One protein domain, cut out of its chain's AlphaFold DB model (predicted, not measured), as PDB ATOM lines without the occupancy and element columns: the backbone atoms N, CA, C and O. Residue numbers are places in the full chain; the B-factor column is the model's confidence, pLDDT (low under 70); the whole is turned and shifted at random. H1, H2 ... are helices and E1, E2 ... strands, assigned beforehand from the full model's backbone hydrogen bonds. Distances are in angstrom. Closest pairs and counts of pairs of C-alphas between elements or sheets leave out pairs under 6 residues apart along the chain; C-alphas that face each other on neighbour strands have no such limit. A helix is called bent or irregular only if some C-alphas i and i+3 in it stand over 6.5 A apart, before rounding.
ATOM      1  N   ALA A   5     113.408 102.424  94.009       95.88
ATOM      2  CA  ALA A   5     112.197 101.878  93.413       95.88
ATOM      3  C   ALA A   5     111.201 101.364  94.468       95.88
ATOM      4  O   ALA A   5     110.000 101.512  94.280       95.88
ATOM      5  N   ASP A   6     111.661 100.838  95.611       96.81
ATOM      6  CA  ASP A   6     110.766 100.373  96.682       96.81
ATOM      7  C   ASP A   6     110.009 101.527  97.364       96.81
ATOM      8  O   ASP A   6     108.950 101.297  97.952       96.81
ATOM      9  N   TYR A   7     110.558 102.746  97.339       97.19
ATOM     10  CA  TYR A   7     109.869 103.948  97.812       97.19
ATOM     11  C   TYR A   7     108.868 104.439  96.770       97.19
ATOM     12  O   TYR A   7     107.697 104.606  97.093       97.19
ATOM     13  N   ALA A   8     109.299 104.608  95.517       97.56
ATOM     14  CA  ALA A   8     108.425 105.059  94.437       97.56
ATOM     15  C   ALA A   8     107.222 104.122  94.232       97.56
ATOM     16  O   ALA A   8     106.098 104.595  94.074       97.56
ATOM     17  N   MET A   9     107.423 102.803  94.346       98.12
ATOM     18  CA  MET A   9     106.344 101.817  94.249       98.12
ATOM     19  C   MET A   9     105.218 102.034  95.271       98.12
ATOM     20  O   MET A   9     104.095 101.633  94.989       98.12
ATOM     21  N   VAL A  10     105.462 102.691  96.412       98.25
ATOM     22  CA  VAL A  10     104.390 103.033  97.367       98.25
ATOM     23  C   VAL A  10     103.386 103.991  96.732       98.25
ATOM     24  O   VAL A  10     102.190 103.725  96.777       98.25
ATOM     25  N   ALA A  11     103.853 105.055  96.072       98.44
ATOM     26  CA  ALA A  11     102.967 105.986  95.377       98.44
ATOM     27  C   ALA A  11     102.233 105.316  94.206       98.44
ATOM     28  O   ALA A  11     101.041 105.545  94.026       98.44
ATOM     29  N   PHE A  12     102.917 104.448  93.451       98.50
ATOM     30  CA  PHE A  12     102.298 103.696  92.353       98.50
ATOM     31  C   PHE A  12     101.210 102.741  92.849       98.50
ATOM     32  O   PHE A  12     100.126 102.715  92.279       98.50
ATOM     33  N   ILE A  13     101.465 101.987  93.920       98.44
ATOM     34  CA  ILE A  13     100.468 101.089  94.514       98.44
ATOM     35  C   ILE A  13      99.256 101.887  94.995       98.44
ATOM     36  O   ILE A  13      98.132 101.484  94.718       98.44
ATOM     37  N   GLU A  14      99.460 103.026  95.658       98.44
ATOM     38  CA  GLU A  14      98.351 103.875  96.103       98.44
ATOM     39  C   GLU A  14      97.563 104.475  94.926       98.44
ATOM     40  O   GLU A  14      96.335 104.503  94.969       98.44
ATOM     41  N   ALA A  15      98.224 104.874  93.836       98.56
ATOM     42  CA  ALA A  15      97.540 105.317  92.618       98.56
ATOM     43  C   ALA A  15      96.708 104.191  91.974       98.56
ATOM     44  O   ALA A  15      95.550 104.404  91.617       98.56
ATOM     45  N   ILE A  16      97.263 102.977  91.872       98.44
ATOM     46  CA  ILE A  16      96.580 101.805  91.299       98.44
ATOM     47  C   ILE A  16      95.404 101.376  92.181       98.44
ATOM     48  O   ILE A  16      94.319 101.106  91.664       98.44
ATOM     49  N   LYS A  17      95.573 101.363  93.510       98.12
ATOM     50  CA  LYS A  17      94.472 101.121  94.454       98.12
ATOM     51  C   LYS A  17      93.346 102.119  94.248       98.12
ATOM     52  O   LYS A  17      92.201 101.709  94.243       98.12
ATOM     53  N   ARG A  18      93.655 103.395  94.014       98.38
ATOM     54  CA  ARG A  18      92.669 104.454  93.735       98.38
ATOM     55  C   ARG A  18      92.113 104.429  92.305       98.38
ATOM     56  O   ARG A  18      91.345 105.309  91.934       98.38
ATOM     57  N   GLY A  19      92.465 103.419  91.513       97.75
ATOM     58  CA  GLY A  19      91.855 103.159  90.216       97.75
ATOM     59  C   GLY A  19      92.634 103.687  89.021       97.75
ATOM     60  O   GLY A  19      92.094 103.644  87.926       97.75
ATOM     61  N   PHE A  20      93.886 104.136  89.163       98.19
ATOM     62  CA  PHE A  20      94.705 104.477  87.994       98.19
ATOM     63  C   PHE A  20      95.019 103.209  87.165       98.19
ATOM     64  O   PHE A  20      95.610 102.274  87.717       98.19
ATOM     65  N   PRO A  21      94.638 103.136  85.870       96.56
ATOM     66  CA  PRO A  21      94.597 101.891  85.095       96.56
ATOM     67  C   PRO A  21      95.973 101.511  84.535       96.56
ATOM     68  O   PRO A  21      96.198 101.492  83.323       96.56
ATOM     69  N   ILE A  22      96.913 101.217  85.430       97.00
ATOM     70  CA  ILE A  22      98.259 100.773  85.081       97.00
ATOM     71  C   ILE A  22      98.661  99.544  85.895       97.00
ATOM     72  O   ILE A  22      98.298  99.380  87.057       97.00
ATOM     73  N   TYR A  23      99.502  98.711  85.305       97.50
ATOM     74  CA  TYR A  23     100.371  97.795  86.026       97.50
ATOM     75  C   TYR A  23     101.727  98.460  86.248       97.50
ATOM     76  O   TYR A  23     102.277  99.081  85.337       97.50
ATOM     77  N   ALA A  24     102.296  98.278  87.437       97.75
ATOM     78  CA  ALA A  24     103.633  98.752  87.756       97.75
ATOM     79  C   ALA A  24     104.384  97.709  88.576       97.75
ATOM     80  O   ALA A  24     103.872  97.186  89.560       97.75
ATOM     81  N   LYS A  25     105.628  97.425  88.208       97.25
ATOM     82  CA  LYS A  25     106.481  96.505  88.956       97.25
ATOM     83  C   LYS A  25     107.897  97.040  89.009       97.25
ATOM     84  O   LYS A  25     108.466  97.433  87.994       97.25
ATOM     85  N   LYS A  26     108.502  96.966  90.190       96.88
ATOM     86  CA  LYS A  26     109.942  97.144  90.352       96.88
ATOM     87  C   LYS A  26     110.694  96.149  89.465       96.88
ATOM     88  O   LYS A  26     110.544  94.935  89.622       96.88
ATOM     89  N   PHE A  27     111.512  96.672  88.561       95.12
ATOM     90  CA  PHE A  27     112.340  95.881  87.657       95.12
ATOM     91  C   PHE A  27     113.787  95.801  88.156       95.12
ATOM     92  O   PHE A  27     114.357  94.715  88.216       95.12
ATOM     93  N   MET A  28     114.346  96.934  88.592       95.19
ATOM     94  CA  MET A  28     115.670  97.041  89.221       95.19
ATOM     95  C   MET A  28     115.611  97.997  90.423       95.19
ATOM     96  O   MET A  28     114.539  98.474  90.794       95.19
ATOM     97  N   SER A  29     116.751  98.278  91.058       95.06
ATOM     98  CA  SER A  29     116.843  99.145  92.246       95.06
ATOM     99  C   SER A  29     116.310 100.566  92.054       95.06
ATOM    100  O   SER A  29     115.839 101.186  93.008       95.06
ATOM    101  N   ASP A  30     116.392 101.068  90.833       95.25
ATOM    102  CA  ASP A  30     116.097 102.430  90.393       95.25
ATOM    103  C   ASP A  30     115.190 102.426  89.151       95.25
ATOM    104  O   ASP A  30     115.112 103.418  88.436       95.25
ATOM    105  N   VAL A  31     114.513 101.306  88.869       97.00
ATOM    106  CA  VAL A  31     113.742 101.124  87.635       97.00
ATOM    107  C   VAL A  31     112.385 100.490  87.915       97.00
ATOM    108  O   VAL A  31     112.296  99.435  88.551       97.00
ATOM    109  N   ILE A  32     111.331 101.099  87.376       97.88
ATOM    110  CA  ILE A  32     109.956 100.598  87.404       97.88
ATOM    111  C   ILE A  32     109.529 100.273  85.972       97.88
ATOM    112  O   ILE A  32     109.580 101.122  85.088       97.88
ATOM    113  N   LEU A  33     109.087  99.039  85.747       97.38
ATOM    114  CA  LEU A  33     108.370  98.660  84.536       97.38
ATOM    115  C   LEU A  33     106.903  99.053  84.702       97.38
ATOM    116  O   LEU A  33     106.268  98.638  85.674       97.38
ATOM    117  N   VAL A  34     106.362  99.790  83.739       97.44
ATOM    118  CA  VAL A  34     104.945 100.158  83.679       97.44
ATOM    119  C   VAL A  34     104.292  99.588  82.426       97.44
ATOM    120  O   VAL A  34     104.929  99.462  81.379       97.44
ATOM    121  N   ARG A  35     103.019  99.213  82.531       96.00
ATOM    122  CA  ARG A  35     102.205  98.736  81.408       96.00
ATOM    123  C   ARG A  35     100.773  99.214  81.574       96.00
ATOM    124  O   ARG A  35     100.263  99.217  82.686       96.00
ATOM    125  N   ASN A  36     100.114  99.542  80.478       94.62
ATOM    126  CA  ASN A  36      98.669  99.720  80.433       94.62
ATOM    127  C   ASN A  36      98.117  99.181  79.102       94.62
ATOM    128  O   ASN A  36      98.793  98.412  78.417       94.62
ATOM    129  N   LYS A  37      96.886  99.558  78.746       92.12
ATOM    130  CA  LYS A  37      96.231  99.111  77.507       92.12
ATOM    131  C   LYS A  37      96.900  99.633  76.227       92.12
ATOM    132  O   LYS A  37      96.707  99.041  75.172       92.12
ATOM    133  N   HIS A  38      97.658 100.728  76.311       92.94
ATOM    134  CA  HIS A  38      98.302 101.364  75.160       92.94
ATOM    135  C   HIS A  38      99.701 100.809  74.902       92.94
ATOM    136  O   HIS A  38     100.108 100.672  73.751       92.94
ATOM    137  N   GLY A  39     100.427 100.431  75.955       93.44
ATOM    138  CA  GLY A  39     101.772  99.905  75.787       93.44
ATOM    139  C   GLY A  39     102.484  99.587  77.091       93.44
ATOM    140  O   GLY A  39     101.881  99.382  78.147       93.44
ATOM    141  N   ARG A  40     103.812  99.522  76.999       95.12
ATOM    142  CA  ARG A  40     104.719  99.286  78.123       95.12
ATOM    143  C   ARG A  40     105.902 100.239  78.047       95.12
ATOM    144  O   ARG A  40     106.379 100.528  76.958       95.12
ATOM    145  N   GLY A  41     106.393 100.662  79.201       94.75
ATOM    146  CA  GLY A  41     107.514 101.584  79.306       94.75
ATOM    147  C   GLY A  41     108.338 101.328  80.554       94.75
ATOM    148  O   GLY A  41     107.942 100.580  81.452       94.75
ATOM    149  N   ILE A  42     109.509 101.948  80.597       96.12
ATOM    150  CA  ILE A  42     110.407 101.906  81.744       96.12
ATOM    151  C   ILE A  42     110.508 103.311  82.324       96.12
ATOM    152  O   ILE A  42     110.764 104.263  81.598       96.12
ATOM    153  N   LEU A  43     110.333 103.430  83.634       96.81
ATOM    154  CA  LEU A  43     110.540 104.662  84.376       96.81
ATOM    155  C   LEU A  43     111.765 104.525  85.277       96.81
ATOM    156  O   LEU A  43     111.946 103.505  85.948       96.81
ATOM    157  N   TYR A  44     112.580 105.570  85.316       97.00
ATOM    158  CA  TYR A  44     113.765 105.663  86.156       97.00
ATOM    159  C   TYR A  44     113.455 106.440  87.425       97.00
ATOM    160  O   TYR A  44     112.773 107.466  87.397       97.00
ATOM    161  N   VAL A  45     113.982 105.951  88.540       96.75
ATOM    162  CA  VAL A  45     113.764 106.499  89.872       96.75
ATOM    163  C   VAL A  45     115.048 107.150  90.365       96.75
ATOM    164  O   VAL A  45     116.072 106.489  90.512       96.75
ATOM    165  N   ASN A  46     114.983 108.441  90.665       95.00
ATOM    166  CA  ASN A  46     116.091 109.222  91.209       95.00
ATOM    167  C   ASN A  46     115.699 109.819  92.565       95.00
ATOM    168  O   ASN A  46     114.620 109.553  93.099       95.00
ATOM    169  N   TYR A  47     116.588 110.621  93.147       93.56
ATOM    170  CA  TYR A  47     116.258 111.417  94.318       93.56
ATOM    171  C   TYR A  47     116.810 112.835  94.216       93.56
ATOM    172  O   TYR A  47     117.806 113.084  93.540       93.56
ATOM    173  N   ILE A  48     116.160 113.758  94.919       92.94
ATOM    174  CA  ILE A  48     116.576 115.152  95.059       92.94
ATOM    175  C   ILE A  48     116.624 115.474  96.550       92.94
ATOM    176  O   ILE A  48     115.619 115.333  97.248       92.94
ATOM    177  N   ASN A  49     117.784 115.902  97.043       93.62
ATOM    178  CA  ASN A  49     117.936 116.351  98.427       93.62
ATOM    179  C   ASN A  49     117.273 117.722  98.612       93.62
ATOM    180  O   ASN A  49     117.459 118.615  97.790       93.62
ATOM    181  N   VAL A  50     116.519 117.889  99.700       91.31
ATOM    182  CA  VAL A  50     115.762 119.123  99.990       91.31
ATOM    183  C   VAL A  50     116.559 120.100 100.865       91.31
ATOM    184  O   VAL A  50     116.224 121.275 100.947       91.31
ATOM    185  N   GLY A  51     117.638 119.633 101.501       89.50
ATOM    186  CA  GLY A  51     118.494 120.445 102.379       89.50
ATOM    187  C   GLY A  51     118.062 120.465 103.851       89.50
ATOM    188  O   GLY A  51     118.821 120.916 104.696       89.50
ATOM    189  N   ASP A  52     116.898 119.903 104.183       93.25
ATOM    190  CA  ASP A  52     116.359 119.766 105.547       93.25
ATOM    191  C   ASP A  52     116.560 118.348 106.133       93.25
ATOM    192  O   ASP A  52     115.808 117.902 107.003       93.25
ATOM    193  N   GLY A  53     117.509 117.590 105.577       92.19
ATOM    194  CA  GLY A  53     117.726 116.172 105.887       92.19
ATOM    195  C   GLY A  53     116.745 115.205 105.208       92.19
ATOM    196  O   GLY A  53     116.876 113.995 105.374       92.19
ATOM    197  N   SER A  54     115.776 115.695 104.425       96.44
ATOM    198  CA  SER A  54     114.897 114.851 103.608       96.44
ATOM    199  C   SER A  54     115.299 114.826 102.129       96.44
ATOM    200  O   SER A  54     116.013 115.701 101.626       96.44
ATOM    201  N   ARG A  55     114.810 113.807 101.416       95.44
ATOM    202  CA  ARG A  55     114.927 113.664  99.961       95.44
ATOM    203  C   ARG A  55     113.567 113.387  99.334       95.44
ATOM    204  O   ARG A  55     112.785 112.598  99.866       95.44
ATOM    205  N   TYR A  56     113.308 113.987  98.180       96.19
ATOM    206  CA  TYR A  56     112.239 113.539  97.295       96.19
ATOM    207  C   TYR A  56     112.741 112.379  96.452       96.19
ATOM    208  O   TYR A  56     113.816 112.469  95.871       96.19
ATOM    209  N   VAL A  57     111.955 111.315  96.364       96.81
ATOM    210  CA  VAL A  57     112.102 110.269  95.354       96.81
ATOM    211  C   VAL A  57     111.346 110.736  94.119       96.81
ATOM    212  O   VAL A  57     110.156 111.060  94.197       96.81
ATOM    213  N   THR A  58     112.050 110.804  92.995       96.81
ATOM    214  CA  THR A  58     111.517 111.306  91.732       96.81
ATOM    215  C   THR A  58     111.456 110.215  90.679       96.81
ATOM    216  O   THR A  58     112.270 109.296  90.697       96.81
ATOM    217  N   VAL A  59     110.493 110.303  89.764       96.88
ATOM    218  CA  VAL A  59     110.298 109.325  88.686       96.88
ATOM    219  C   VAL A  59     110.238 110.040  87.340       96.88
ATOM    220  O   VAL A  59     109.589 111.079  87.233       96.88
ATOM    221  N   ALA A  60     110.931 109.508  86.335       95.56
ATOM    222  CA  ALA A  60     111.002 110.085  84.993       95.56
ATOM    223  C   ALA A  60     111.107 109.019  83.894       95.56
ATOM    224  O   ALA A  60     111.509 107.887  84.165       95.56
ATOM    225  N   ALA A  61     110.810 109.398  82.648       92.56
ATOM    226  CA  ALA A  61     111.038 108.548  81.474       92.56
ATOM    227  C   ALA A  61     112.529 108.371  81.142       92.56
ATOM    228  O   ALA A  61     112.937 107.286  80.728       92.56
ATOM    229  N   ASP A  62     113.349 109.394  81.403       90.12
ATOM    230  CA  ASP A  62     114.786 109.384  81.118       90.12
ATOM    231  C   ASP A  62     115.641 109.206  82.375       90.12
ATOM    232  O   ASP A  62     115.412 109.816  83.430       90.12
ATOM    233  N   LYS A  63     116.696 108.400  82.242       82.50
ATOM    234  CA  LYS A  63     117.697 108.220  83.293       82.50
ATOM    235  C   LYS A  63     118.448 109.542  83.498       82.50
ATOM    236  O   LYS A  63     118.967 110.108  82.544       82.50
ATOM    237  N   TYR A  64     118.506 110.014  84.746       78.81
ATOM    238  CA  TYR A  64     119.075 111.313  85.154       78.81
ATOM    239  C   TYR A  64     118.285 112.565  84.738       78.81
ATOM    240  O   TYR A  64     118.832 113.667  84.754       78.81
ATOM    241  N   SER A  65     116.999 112.430  84.410       82.62
ATOM    242  CA  SER A  65     116.154 113.593  84.130       82.62
ATOM    243  C   SER A  65     116.066 114.547  85.329       82.62
ATOM    244  O   SER A  65     115.683 114.155  86.436       82.62
ATOM    245  N   ILE A  66     116.347 115.830  85.082       77.88
ATOM    246  CA  ILE A  66     116.113 116.922  86.039       77.88
ATOM    247  C   ILE A  66     114.617 117.240  86.218       77.88
ATOM    248  O   ILE A  66     114.241 117.903  87.182       77.88
ATOM    249  N   TRP A  67     113.765 116.730  85.324       81.06
ATOM    250  CA  TRP A  67     112.312 116.932  85.307       81.06
ATOM    251  C   TRP A  67     111.544 115.784  85.981       81.06
ATOM    252  O   TRP A  67     110.369 115.553  85.697       81.06
ATOM    253  N   GLY A  68     112.205 115.022  86.857       90.25
ATOM    254  CA  GLY A  68     111.573 113.910  87.561       90.25
ATOM    255  C   GLY A  68     110.436 114.358  88.485       90.25
ATOM    256  O   GLY A  68     110.575 115.295  89.274       90.25
ATOM    257  N   VAL A  69     109.322 113.635  88.428       96.19
ATOM    258  CA  VAL A  69     108.111 113.913  89.203       96.19
ATOM    259  C   VAL A  69     108.256 113.400  90.633       96.19
ATOM    260  O   VAL A  69     108.644 112.256  90.851       96.19
ATOM    261  N   ARG A  70     107.948 114.241  91.626       96.38
ATOM    262  CA  ARG A  70     108.199 114.002  93.061       96.38
ATOM    263  C   ARG A  70     107.101 113.157  93.713       96.38
ATOM    264  O   ARG A  70     106.189 113.680  94.346       96.38
ATOM    265  N   VAL A  71     107.203 111.838  93.590       97.44
ATOM    266  CA  VAL A  71     106.137 110.915  94.020       97.44
ATOM    267  C   VAL A  71     106.154 110.576  95.515       97.44
ATOM    268  O   VAL A  71     105.112 110.232  96.068       97.44
ATOM    269  N   VAL A  72     107.304 110.656  96.192       97.94
ATOM    270  CA  VAL A  72     107.442 110.335  97.628       97.94
ATOM    271  C   VAL A  72     108.485 111.242  98.277       97.94
ATOM    272  O   VAL A  72     109.507 111.534  97.658       97.94
ATOM    273  N   ARG A  73     108.285 111.637  99.538       97.69
ATOM    274  CA  ARG A  73     109.320 112.277 100.368       97.69
ATOM    275  C   ARG A  73     109.757 111.349 101.494       97.69
ATOM    276  O   ARG A  73     108.926 110.738 102.169       97.69
ATOM    277  N   VAL A  74     111.066 111.263 101.704       97.38
ATOM    278  CA  VAL A  74     111.696 110.368 102.679       97.38
ATOM    279  C   VAL A  74     112.619 111.159 103.601       97.38
ATOM    280  O   VAL A  74     113.418 111.966 103.127       97.38
ATOM    281  N   ARG A  75     112.549 110.892 104.907       96.38
ATOM    282  CA  ARG A  75     113.496 111.371 105.926       96.38
ATOM    283  C   ARG A  75     113.876 110.191 106.816       96.38
ATOM    284  O   ARG A  75     112.990 109.449 107.229       96.38
ATOM    285  N   ASP A  76     115.170 109.986 107.060       92.06
ATOM    286  CA  ASP A  76     115.684 108.869 107.874       92.06
ATOM    287  C   ASP A  76     115.108 107.503 107.451       92.06
ATOM    288  O   ASP A  76     114.615 106.724 108.266       92.06
ATOM    289  N   ASP A  77     115.079 107.256 106.135       91.12
ATOM    290  CA  ASP A  77     114.486 106.078 105.481       91.12
ATOM    291  C   ASP A  77     112.980 105.842 105.723       91.12
ATOM    292  O   ASP A  77     112.415 104.868 105.208       91.12
ATOM    293  N   LYS A  78     112.293 106.764 106.405       95.00
ATOM    294  CA  LYS A  78     110.842 106.761 106.607       95.00
ATOM    295  C   LYS A  78     110.145 107.629 105.571       95.00
ATOM    296  O   LYS A  78     110.575 108.740 105.267       95.00
ATOM    297  N   ILE A  79     109.039 107.116 105.045       97.19
ATOM    298  CA  ILE A  79     108.152 107.866 104.157       97.19
ATOM    299  C   ILE A  79     107.370 108.869 105.005       97.19
ATOM    300  O   ILE A  79     106.695 108.466 105.949       97.19
ATOM    301  N   ILE A  80     107.469 110.152 104.662       97.31
ATOM    302  CA  ILE A  80     106.750 111.242 105.343       97.31
ATOM    303  C   ILE A  80     105.688 111.895 104.453       97.31
ATOM    304  O   ILE A  80     104.838 112.623 104.949       97.31
ATOM    305  N   GLU A  81     105.729 111.635 103.147       97.75
ATOM    306  CA  GLU A  81     104.793 112.177 102.161       97.75
ATOM    307  C   GLU A  81     104.669 111.182 101.000       97.75
ATOM    308  O   GLU A  81     105.683 110.662 100.523       97.75
ATOM    309  N   VAL A  82     103.443 110.925 100.541       98.06
ATOM    310  CA  VAL A  82     103.153 110.089  99.367       98.06
ATOM    311  C   VAL A  82     102.229 110.875  98.449       98.06
ATOM    312  O   VAL A  82     101.152 111.289  98.867       98.06
ATOM    313  N   ASN A  83     102.636 111.042  97.193       98.25
ATOM    314  CA  ASN A  83     101.920 111.825  96.190       98.25
ATOM    315  C   ASN A  83     101.421 110.916  95.055       98.25
ATOM    316  O   ASN A  83     101.942 110.983  93.940       98.25
ATOM    317  N   PRO A  84     100.411 110.054  95.301       98.12
ATOM    318  CA  PRO A  84      99.906 109.143  94.272       98.12
ATOM    319  C   PRO A  84      99.293 109.899  93.088       98.12
ATOM    320  O   PRO A  84      99.352 109.431  91.957       98.12
ATOM    321  N   HIS A  85      98.764 111.099  93.329       98.31
ATOM    322  CA  HIS A  85      98.180 111.960  92.304       98.31
ATOM    323  C   HIS A  85      99.181 112.497  91.276       98.31
ATOM    324  O   HIS A  85      98.748 112.994  90.250       98.31
ATOM    325  N   LEU A  86     100.489 112.382  91.529       98.00
ATOM    326  CA  LEU A  86     101.539 112.759  90.577       98.00
ATOM    327  C   LEU A  86     102.056 111.560  89.762       98.00
ATOM    328  O   LEU A  86     102.890 111.707  88.872       98.00
ATOM    329  N   VAL A  87     101.596 110.340  90.059       98.12
ATOM    330  CA  VAL A  87     101.976 109.143  89.296       98.12
ATOM    331  C   VAL A  87     101.542 109.231  87.825       98.12
ATOM    332  O   VAL A  87     102.359 108.862  86.978       98.12
ATOM    333  N   PRO A  88     100.339 109.737  87.474       97.81
ATOM    334  CA  PRO A  88      99.967 109.909  86.073       97.81
ATOM    335  C   PRO A  88     100.919 110.844  85.325       97.81
ATOM    336  O   PRO A  88     101.302 110.512  84.209       97.81
ATOM    337  N   ASP A  89     101.397 111.923  85.954       96.94
ATOM    338  CA  ASP A  89     102.373 112.838  85.342       96.94
ATOM    339  C   ASP A  89     103.704 112.131  85.040       96.94
ATOM    340  O   ASP A  89     104.308 112.345  83.990       96.94
ATOM    341  N   ALA A  90     104.160 111.246  85.936       96.19
ATOM    342  CA  ALA A  90     105.374 110.458  85.722       96.19
ATOM    343  C   ALA A  90     105.214 109.458  84.565       96.19
ATOM    344  O   ALA A  90     106.129 109.286  83.761       96.19
ATOM    345  N   VAL A  91     104.051 108.806  84.472       96.25
ATOM    346  CA  VAL A  91     103.726 107.874  83.379       96.25
ATOM    347  C   VAL A  91     103.550 108.617  82.054       96.25
ATOM    348  O   VAL A  91     104.011 108.128  81.026       96.25
ATOM    349  N   GLY A  92     102.961 109.814  82.085       94.38
ATOM    350  CA  GLY A  92     102.725 110.684  80.932       94.38
ATOM    351  C   GLY A  92     103.978 111.231  80.261       94.38
ATOM    352  O   GLY A  92     103.897 111.712  79.134       94.38
ATOM    353  N   GLN A  93     105.149 111.106  80.895       92.75
ATOM    354  CA  GLN A  93     106.423 111.369  80.220       92.75
ATOM    355  C   GLN A  93     106.696 110.368  79.081       92.75
ATOM    356  O   GLN A  93     107.454 110.683  78.168       92.75
ATOM    357  N   HIS A  94     106.049 109.194  79.092       88.12
ATOM    358  CA  HIS A  94     105.970 108.294  77.939       88.12
ATOM    359  C   HIS A  94     104.670 108.542  77.176       88.12
ATOM    360  O   HIS A  94     103.629 107.975  77.512       88.12
ATOM    361  N   ILE A  95     104.740 109.349  76.116       81.50
ATOM    362  CA  ILE A  95     103.571 109.738  75.305       81.50
ATOM    363  C   ILE A  95     102.809 108.542  74.703       81.50
ATOM    364  O   ILE A  95     101.618 108.637  74.424       81.50
ATOM    365  N   GLU A  96     103.476 107.398  74.534       86.31
ATOM    366  CA  GLU A  96     102.870 106.161  74.030       86.31
ATOM    367  C   GLU A  96     101.988 105.448  75.067       86.31
ATOM    368  O   GLU A  96     101.168 104.607  74.705       86.31
ATOM    369  N   LEU A  97     102.155 105.746  76.361       91.56
ATOM    370  CA  LEU A  97     101.389 105.096  77.422       91.56
ATOM    371  C   LEU A  97     100.069 105.805  77.682       91.56
ATOM    372  O   LEU A  97      99.060 105.145  77.899       91.56
ATOM    373  N   ILE A  98     100.055 107.130  77.730       93.94
ATOM    374  CA  ILE A  98      98.875 107.876  78.160       93.94
ATOM    375  C   ILE A  98      98.875 109.256  77.510       93.94
ATOM    376  O   ILE A  98      99.914 109.906  77.405       93.94
ATOM    377  N   SER A  99      97.703 109.700  77.059       93.50
ATOM    378  CA  SER A  99      97.557 111.040  76.491       93.50
ATOM    379  C   SER A  99      97.641 112.119  77.576       93.50
ATOM    380  O   SER A  99      97.266 111.882  78.723       93.50
ATOM    381  N   THR A 100      98.053 113.339  77.216       93.69
ATOM    382  CA  THR A 100      98.073 114.485  78.147       93.69
ATOM    383  C   THR A 100      96.711 114.717  78.808       93.69
ATOM    384  O   THR A 100      96.640 114.969  80.003       93.69
ATOM    385  N   PHE A 101      95.620 114.549  78.057       93.25
ATOM    386  CA  PHE A 101      94.267 114.664  78.602       93.25
ATOM    387  C   PHE A 101      93.989 113.622  79.695       93.25
ATOM    388  O   PHE A 101      93.443 113.946  80.747       93.25
ATOM    389  N   GLU A 102      94.367 112.363  79.468       94.06
ATOM    390  CA  GLU A 102      94.186 111.313  80.471       94.06
ATOM    391  C   GLU A 102      95.082 111.529  81.695       94.06
ATOM    392  O   GLU A 102      94.644 111.233  82.807       94.06
ATOM    393  N   VAL A 103      96.292 112.072  81.515       96.31
ATOM    394  CA  VAL A 103      97.159 112.495  82.628       96.31
ATOM    395  C   VAL A 103      96.430 113.509  83.501       96.31
ATOM    396  O   VAL A 103      96.259 113.258  84.690       96.31
ATOM    397  N   ASP A 104      95.907 114.588  82.914       96.31
ATOM    398  CA  ASP A 104      95.203 115.639  83.656       96.31
ATOM    399  C   ASP A 104      93.980 115.095  84.409       96.31
ATOM    400  O   ASP A 104      93.779 115.388  85.595       96.31
ATOM    401  N   VAL A 105      93.173 114.263  83.740       96.06
ATOM    402  CA  VAL A 105      91.988 113.630  84.339       96.06
ATOM    403  C   VAL A 105      92.385 112.763  85.530       96.06
ATOM    404  O   VAL A 105      91.805 112.904  86.609       96.06
ATOM    405  N   TRP A 106      93.375 111.883  85.372       97.69
ATOM    406  CA  TRP A 106      93.779 110.974  86.441       97.69
ATOM    407  C   TRP A 106      94.496 111.688  87.580       97.69
ATOM    408  O   TRP A 106      94.182 111.416  88.739       97.69
ATOM    409  N   SER A 107      95.382 112.639  87.291       97.94
ATOM    410  CA  SER A 107      96.041 113.450  88.320       97.94
ATOM    411  C   SER A 107      94.998 114.191  89.165       97.94
ATOM    412  O   SER A 107      95.064 114.174  90.398       97.94
ATOM    413  N   LYS A 108      93.956 114.759  88.535       97.81
ATOM    414  CA  LYS A 108      92.850 115.419  89.247       97.81
ATOM    415  C   LYS A 108      91.995 114.433  90.051       97.81
ATOM    416  O   LYS A 108      91.773 114.675  91.237       97.81
ATOM    417  N   ARG A 109      91.567 113.313  89.457       97.94
ATOM    418  CA  ARG A 109      90.789 112.260  90.144       97.94
ATOM    419  C   ARG A 109      91.497 111.754  91.398       97.94
ATOM    420  O   ARG A 109      90.915 111.728  92.477       97.94
ATOM    421  N   LEU A 110      92.781 111.417  91.282       98.12
ATOM    422  CA  LEU A 110      93.576 110.904  92.398       98.12
ATOM    423  C   LEU A 110      93.808 111.948  93.498       98.12
ATOM    424  O   LEU A 110      93.864 111.585  94.676       98.12
ATOM    425  N   LYS A 111      93.945 113.230  93.128       98.00
ATOM    426  CA  LYS A 111      94.097 114.346  94.073       98.00
ATOM    427  C   LYS A 111      92.825 114.592  94.885       98.00
ATOM    428  O   LYS A 111      92.922 114.931  96.059       98.00
TER     429      LYS A 111
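This is residues 5 to 111 of the 186 residues of an uncharacterized protein of Pyrodictium delaneyi (UniProt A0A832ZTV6). A six-stranded antiparallel sheet, curled like part of a barrel, wraps round one helix, H1. A helical hairpin follows it: H2 packs on the same face of the sheet and on H1, about perpendicular to it, and H3 packs on H2, off the sheet. The printed part has 107 residues with three named helices and six named strands, in the order H1 E1 E2 E3 E4 E5 E6 H2 H3; the sheet's order is E1 - E2 - E3 - E4 - E5 - E6. The class is mixed, helices and strands, and the whole is compact, with a radius of gyration of the C-alphas of 12.7 A and spans of 39 by 26 by 21 A.

H1, residues 5 to 17, is on the sheet, which curls round it. E1, residues 23 to 28, an edge strand, comes closest to H1 at the C-alphas of Lys 26 and Ala 5, 6.1 A apart. E2, 31 to 35, E3, 40 to 49, E4, 54 to 60, E5, 69 to 75, and E6, 78 to 82, complete a meander, each strand the antiparallel neighbour of the one before. Within hydrogen-bond range are N 25 and O 33 of E1 and E2, 2.9 A; N 43 and O 32 of E3 and E2, 2.8 A; N 46 and O 58 of E3 and E4, 2.8 A; N 57 and O 72 of E4 and E5, 2.8 A; and N 73 and O 81 of E5 and E6, 2.9 A. The pairing is staggered: E3 pairs with E2 over residues 40 to 44 and with E4 over 44 to 49. H2, residues 84 to 92, is on the same face of the sheet as H1, in two layers, the sheet one and the helices H1 and H2 on one face of it the other; the height of H2 over the sheet is 5.7 A. H1 touches H2 with residues 11 to 15 alone, closest at the C-alphas of Ala 11 and Pro 84, 4.5 A. H3, residues 100 to 111, is not on the sheet; it touches H2 as a helical hairpin, a shallow tilt of 11 degrees, opposite ways, closest at the C-alphas of His 85 and Leu 110, 4.7 A. O i to N i+4 pairs are within hydrogen-bond range throughout H3, in 7 of 9 in H1 and 3 of 5 in H2.

H1 begins at C-alpha 5 (112.197, 101.878, 93.413) and is 17.8 A long. E3, 29.6 A, begins at C-alpha 40 (104.719, 99.286, 78.123); E4 is 19.6 A and E5 17.8 A. H2 is only just irregular: C-alphas 85 and 88 are 6.8 A apart. H3, 16.4 A, ends at C-alpha 111 (94.097, 114.346, 94.073).

The two C-alphas farthest apart, of Lys 37 and Asp 52, are 40.2 A apart. The printed part has no cut and no long link. Its mean pLDDT is 95.0, and no printed residue is under 70.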